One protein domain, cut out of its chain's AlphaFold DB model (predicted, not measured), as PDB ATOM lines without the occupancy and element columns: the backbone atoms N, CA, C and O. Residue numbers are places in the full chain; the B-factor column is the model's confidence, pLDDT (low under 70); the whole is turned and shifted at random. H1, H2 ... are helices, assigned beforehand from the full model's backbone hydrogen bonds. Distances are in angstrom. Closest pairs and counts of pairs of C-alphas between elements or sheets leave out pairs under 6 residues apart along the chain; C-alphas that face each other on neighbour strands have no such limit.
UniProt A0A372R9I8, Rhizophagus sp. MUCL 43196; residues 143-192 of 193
ATOM      1  N   ALA A 143      49.370  60.761  94.577       87.69
ATOM      2  CA  ALA A 143      50.253  61.091  95.690       87.69
ATOM      3  C   ALA A 143      50.123  60.076  96.835       87.69
ATOM      4  O   ALA A 143      51.130  59.505  97.248       87.69
ATOM      5  N   GLN A 144      48.895  59.762  97.267       87.88
ATOM      6  CA  GLN A 144      48.651  58.728  98.282       87.88
ATOM      7  C   GLN A 144      49.164  57.356  97.833       87.88
ATOM      8  O   GLN A 144      49.783  56.623  98.601       87.88
ATOM      9  N   LYS A 145      48.955  57.004  96.559       90.06
ATOM     10  CA  LYS A 145      49.456  55.742  96.007       90.06
ATOM     11  C   LYS A 145      50.986  55.673  96.028       90.06
ATOM     12  O   LYS A 145      51.535  54.617  96.329       90.06
ATOM     13  N   ALA A 146      51.668  56.773  95.708       89.88
ATOM     14  CA  ALA A 146      53.126  56.853  95.759       89.88
ATOM     15  C   ALA A 146      53.658  56.791  97.199       89.88
ATOM     16  O   ALA A 146      54.677  56.147  97.439       89.88
ATOM     17  N   GLU A 147      52.959  57.405  98.154       92.12
ATOM     18  CA  GLU A 147      53.296  57.340  99.578       92.12
ATOM     19  C   GLU A 147      53.218  55.903 100.110       92.12
ATOM     20  O   GLU A 147      54.197  55.397 100.657       92.12
ATOM     21  N   ILE A 148      52.116  55.200  99.828       92.38
ATOM     22  CA  ILE A 148      51.955  53.782 100.182       92.38
ATOM     23  C   ILE A 148      53.050  52.928  99.531       92.38
ATOM     24  O   ILE A 148      53.604  52.035 100.173       92.38
ATOM     25  N   LEU A 149      53.384  53.187  98.263       89.81
ATOM     26  CA  LEU A 149      54.421  52.431  97.560       89.81
ATOM     27  C   LEU A 149      55.800  52.636  98.203       89.81
ATOM     28  O   LEU A 149      56.497  51.660  98.465       89.81
ATOM     29  N   LYS A 150      56.152  53.879  98.538       90.38
ATOM     30  CA  LYS A 150      57.386  54.224  99.256       90.38
ATOM     31  C   LYS A 150      57.454  53.535 100.624       90.38
ATOM     32  O   LYS A 150      58.519  53.052 101.009       90.38
ATOM     33  N   ASP A 151      56.343  53.453 101.351       92.75
ATOM     34  CA  ASP A 151      56.303  52.767 102.645       92.75
ATOM     35  C   ASP A 151      56.484  51.250 102.494       92.75
ATOM     36  O   ASP A 151      57.270  50.641 103.227       92.75
ATOM     37  N   ILE A 152      55.846  50.633 101.494       89.06
ATOM     38  CA  ILE A 152      56.075  49.221 101.151       89.06
ATOM     39  C   ILE A 152      57.547  48.995 100.789       89.06
ATOM     40  O   ILE A 152      58.177  48.062 101.290       89.06
ATOM     41  N   GLU A 153      58.121  49.863  99.959       87.44
ATOM     42  CA  GLU A 153      59.519  49.772  99.561       87.44
ATOM     43  C   GLU A 153      60.464  49.874 100.759       87.44
ATOM     44  O   GLU A 153      61.421  49.106 100.857       87.44
ATOM     45  N   LEU A 154      60.206  50.791 101.692       86.19
ATOM     46  CA  LEU A 154      61.090  51.033 102.828       86.19
ATOM     47  C   LEU A 154      60.993  49.945 103.905       86.19
ATOM     48  O   LEU A 154      62.028  49.552 104.449       86.19
ATOM     49  N   PHE A 155      59.781  49.473 104.214       90.94
ATOM     50  CA  PHE A 155      59.534  48.578 105.350       90.94
ATOM     51  C   PHE A 155      59.429  47.096 104.977       90.94
ATOM     52  O   PHE A 155      59.759  46.248 105.804       90.94
ATOM     53  N   TYR A 156      59.007  46.765 103.753       87.31
ATOM     54  CA  TYR A 156      58.707  45.382 103.360       87.31
ATOM     55  C   TYR A 156      59.702  44.780 102.355       87.31
ATOM     56  O   TYR A 156      59.693  43.563 102.164       87.31
ATOM     57  N   LEU A 157      60.594  45.574 101.744       90.19
ATOM     58  CA  LEU A 157      61.622  45.063 100.825       90.19
ATOM     59  C   LEU A 157      63.002  44.935 101.479       90.19
ATOM     60  O   LEU A 157      63.535  45.861 102.097       90.19
ATOM     61  N   LEU A 158      63.655  43.794 101.241       89.81
ATOM     62  CA  LEU A 158      65.029  43.562 101.684       89.81
ATOM     63  C   LEU A 158      66.019  44.489 100.944       89.81
ATOM     64  O   LEU A 158      65.802  44.839  99.779       89.81
ATOM     65  N   PRO A 159      67.169  44.848 101.554       84.31
ATOM     66  CA  PRO A 159      68.151  45.753 100.944       84.31
ATOM     67  C   PRO A 159      68.640  45.328  99.552       84.31
ATOM     68  O   PRO A 159      68.998  46.175  98.740       84.31
ATOM     69  N   HIS A 160      68.668  44.025  99.260       86.88
ATOM     70  CA  HIS A 160      69.055  43.524  97.941       86.88
ATOM     71  C   HIS A 160      67.919  43.601  96.903       86.88
ATOM     72  O   HIS A 160      68.209  43.641  95.715       86.88
ATOM     73  N   GLN A 161      66.643  43.614  97.317       86.44
ATOM     74  CA  GLN A 161      65.492  43.750  96.410       86.44
ATOM     75  C   GLN A 161      65.330  45.198  95.942       86.44
ATOM     76  O   GLN A 161      65.036  45.429  94.779       86.44
ATOM     77  N   ARG A 162      65.617  46.174  96.813       84.75
ATOM     78  CA  ARG A 162      65.572  47.610  96.477       84.75
ATOM     79  C   ARG A 162      66.646  48.073  95.490       84.75
ATOM     80  O   ARG A 162      66.491  49.104  94.859       84.75
ATOM     81  N   ARG A 163      67.757  47.339  95.381       85.06
ATOM     82  CA  ARG A 163      68.876  47.656  94.472       85.06
ATOM     83  C   ARG A 163      68.787  46.919  93.138       85.06
ATOM     84  O   ARG A 163      69.759  46.886  92.389       85.06
ATOM     85  N   ARG A 164      67.664  46.246  92.886       86.62
ATOM     86  CA  ARG A 164      67.478  45.431  91.695       86.62
ATOM     87  C   ARG A 164      66.935  46.304  90.563       86.62
ATOM     88  O   ARG A 164      65.822  46.812  90.659       86.62
ATOM     89  N   THR A 165      67.735  46.487  89.516       83.50
ATOM     90  CA  THR A 165      67.460  47.417  88.405       83.50
ATOM     91  C   THR A 165      66.324  46.968  87.482       83.50
ATOM     92  O   THR A 165      65.755  47.775  86.756       83.50
ATOM     93  N   ASP A 166      65.961  45.687  87.526       85.56
ATOM     94  CA  ASP A 166      64.778  45.086  86.901       85.56
ATOM     95  C   ASP A 166      63.463  45.470  87.601       85.56
ATOM     96  O   ASP A 166      62.422  45.473  86.949       85.56
ATOM     97  N   TRP A 167      63.483  45.766  88.907       82.38
ATOM     98  CA  TRP A 167      62.291  46.171  89.678       82.38
ATOM     99  C   TRP A 167      62.243  47.685  89.910       82.38
ATOM    100  O   TRP A 167      61.162  48.270  89.908       82.38
ATOM    101  N   PHE A 168      63.412  48.311  90.063       84.12
ATOM    102  CA  PHE A 168      63.591  49.745  90.285       84.12
ATOM    103  C   PHE A 168      64.567  50.302  89.245       84.12
ATOM    104  O   PHE A 168      65.778  50.291  89.475       84.12
ATOM    105  N   PRO A 169      64.078  50.735  88.072       81.62
ATOM    106  CA  PRO A 169      64.942  51.266  87.027       81.62
ATOM    107  C   PRO A 169      65.540  52.618  87.436       81.62
ATOM    108  O   PRO A 169      64.853  53.467  88.000       81.62
ATOM    109  N   ASP A 170      66.801  52.852  87.067       78.69
ATOM    110  CA  ASP A 170      67.520  54.098  87.378       78.69
ATOM    111  C   ASP A 170      66.940  55.331  86.650       78.69
ATOM    112  O   ASP A 170      67.191  56.471  87.040       78.69
ATOM    113  N   ILE A 171      66.182  55.114  85.567       80.44
ATOM    114  CA  ILE A 171      65.608  56.165  84.718       80.44
ATOM    115  C   ILE A 171      64.147  55.829  84.406       80.44
ATOM    116  O   ILE A 171      63.850  54.761  83.868       80.44
ATOM    117  N   ILE A 172      63.237  56.769  84.681       77.38
ATOM    118  CA  ILE A 172      61.810  56.678  84.341       77.38
ATOM    119  C   ILE A 172      61.504  57.708  83.251       77.38
ATOM    120  O   ILE A 172      61.605  58.913  83.479       77.38
ATOM    121  N   TYR A 173      61.112  57.244  82.063       76.81
ATOM    122  CA  TYR A 173      60.632  58.115  80.990       76.81
ATOM    123  C   TYR A 173      59.127  58.331  81.138       76.81
ATOM    124  O   TYR A 173      58.359  57.370  81.134       76.81
ATOM    125  N   TYR A 174      58.698  59.590  81.235       70.50
ATOM    126  CA  TYR A 174      57.284  59.949  81.184       70.50
ATOM    127  C   TYR A 174      56.977  60.631  79.854       70.50
ATOM    128  O   TYR A 174      57.590  61.643  79.512       70.50
ATOM    129  N   TYR A 175      56.033  60.070  79.100       74.25
ATOM    130  CA  TYR A 175      55.521  60.702  77.892       74.25
ATOM    131  C   TYR A 175      54.302  61.541  78.273       74.25
ATOM    132  O   TYR A 175      53.284  61.000  78.699       74.25
ATOM    133  N   ALA A 176      54.429  62.858  78.149       76.44
ATOM    134  CA  ALA A 176      53.347  63.801  78.382       76.44
ATOM    135  C   ALA A 176      52.885  64.374  77.042       76.44
ATOM    136  O   ALA A 176      53.709  64.797  76.227       76.44
ATOM    137  N   ASP A 177      51.572  64.389  76.819       84.19
ATOM    138  CA  ASP A 177      50.993  64.957  75.608       84.19
ATOM    139  C   ASP A 177      51.235  66.478  75.561       84.19
ATOM    140  O   ASP A 177      51.042  67.196  76.549       84.19
ATOM    141  N   VAL A 178      51.681  66.981  74.406       85.69
ATOM    142  CA  VAL A 178      52.039  68.395  74.220       85.69
ATOM    143  C   VAL A 178      50.842  69.315  74.491       85.69
ATOM    144  O   VAL A 178      51.022  70.412  75.032       85.69
ATOM    145  N   ASP A 179      49.622  68.875  74.175       86.62
ATOM    146  CA  ASP A 179      48.402  69.646  74.397       86.62
ATOM    147  C   ASP A 179      48.016  69.697  75.883       86.62
ATOM    148  O   ASP A 179      47.578  70.750  76.369       86.62
ATOM    149  N   GLU A 180      48.248  68.620  76.642       82.81
ATOM    150  CA  GLU A 180      48.063  68.611  78.100       82.81
ATOM    151  C   GLU A 180      49.057  69.545  78.801       82.81
ATOM    152  O   GLU A 180      48.654  70.358  79.641       82.81
ATOM    153  N   ILE A 181      50.334  69.521  78.398       84.94
ATOM    154  CA  ILE A 181      51.368  70.425  78.932       84.94
ATOM    155  C   ILE A 181      50.979  71.887  78.682       84.94
ATOM    156  O   ILE A 181      51.120  72.747  79.559       84.94
ATOM    157  N   ARG A 182      50.465  72.192  77.486       85.31
ATOM    158  CA  ARG A 182      50.075  73.554  77.108       85.31
ATOM    159  C   ARG A 182      48.878  74.053  77.924       85.31
ATOM    160  O   ARG A 182      48.886  75.210  78.351       85.31
ATOM    161  N   LYS A 183      47.889  73.190  78.189       85.56
ATOM    162  CA  LYS A 183      46.756  73.492  79.083       85.56
ATOM    163  C   LYS A 183      47.213  73.731  80.520       85.56
ATOM    164  O   LYS A 183      46.824  74.739  81.106       85.56
ATOM    165  N   ALA A 184      48.065  72.861  81.061       83.06
ATOM    166  CA  ALA A 184      48.597  73.005  82.415       83.06
ATOM    167  C   ALA A 184      49.388  74.312  82.578       83.06
ATOM    168  O   ALA A 184      49.167  75.057  83.532       83.06
ATOM    169  N   LYS A 185      50.240  74.654  81.600       87.31
ATOM    170  CA  LYS A 185      50.993  75.916  81.594       87.31
ATOM    171  C   LYS A 185      50.078  77.142  81.626       87.31
ATOM    172  O   LYS A 185      50.377  78.091  82.342       87.31
ATOM    173  N   LYS A 186      48.981  77.129  80.862       88.94
ATOM    174  CA  LYS A 186      48.010  78.230  80.849       88.94
ATOM    175  C   LYS A 186      47.307  78.370  82.204       88.94
ATOM    176  O   LYS A 186      47.280  79.463  82.751       88.94
ATOM    177  N   LYS A 187      46.859  77.250  82.784       85.31
ATOM    178  CA  LYS A 187      46.212  77.211  84.106       85.31
ATOM    179  C   LYS A 187      47.111  77.800  85.209       85.31
ATOM    180  O   LYS A 187      46.652  78.615  85.996       85.31
ATOM    181  N   LEU A 188      48.407  77.472  85.188       85.06
ATOM    182  CA  LEU A 188      49.412  77.997  86.128       85.06
ATOM    183  C   LEU A 188      49.742  79.487  85.934       85.06
ATOM    184  O   LEU A 188      50.234  80.130  86.861       85.06
ATOM    185  N   MET A 189      49.554  80.026  84.725       85.69
ATOM    186  CA  MET A 189      49.706  81.463  84.469       85.69
ATOM    187  C   MET A 189      48.480  82.247  84.944       85.69
ATOM    188  O   MET A 189      48.654  83.345  85.464       85.69
ATOM    189  N   ASP A 190      47.283  81.673  84.808       80.31
ATOM    190  CA  ASP A 190      46.022  82.294  85.225       80.31
ATOM    191  C   ASP A 190      45.837  82.269  86.763       80.31
ATOM    192  O   ASP A 190      45.268  83.200  87.313       80.31
ATOM    193  N   GLU A 191      46.368  81.266  87.477       69.44
ATOM    194  CA  GLU A 191      46.364  81.191  88.960       69.44
ATOM    195  C   GLU A 191      47.359  82.147  89.655       69.44
ATOM    196  O   GLU A 191      47.318  82.301  90.875       69.44
ATOM    197  N   LYS A 192      48.290  82.759  88.909       55.41
ATOM    198  CA  LYS A 192      49.326  83.667  89.446       55.41
ATOM    199  C   LYS A 192      48.958  85.159  89.379       55.41
ATOM    200  O   LYS A 192      49.800  85.982  89.745       55.41
TER     201      LYS A 192
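AT A GLANCE: This is residues 143 to 192 of the 193 residues of a protein of Rhizophagus sp. MUCL 43196 (UniProt A0A372R9I8). An open, hook-shaped chain: helix H1 runs along the long axis, the link of residues 157 to 177 turns and folds back past it, and helix H2 stands at the far end, turned across that axis. The two helices have no contact, and the space between them is empty. The printed part has 50 residues with two named helices, H1 then H2, no named strand, and the class all helix. It is extended, with a radius of gyration of the C-alphas of 16.9 A and spans of 46 by 21 by 14 A.

HOW THE PARTS SIT: H1, residues 143 to 156, and H2, residues 178 to 190, are apart, joined by a long link of 21 residues. Residues 143 to 152, 155 to 160 and 163 to 192 stand free. In both helices every O i to N i+4 pair is within hydrogen-bond range.

IN THESE COORDINATES: H1 begins at C-alpha 143 (50.253, 61.091, 95.690) and measures 19.4 A from first to last C-alpha. H2 measures 18.7 A and ends at C-alpha 190 (46.022, 82.294, 85.225).

THE WHOLE: The two C-alphas farthest apart, of His 160 and Asp 190, are 46.9 A apart. The printed part has no cut. Residues 191 to 192 have pLDDT under 70.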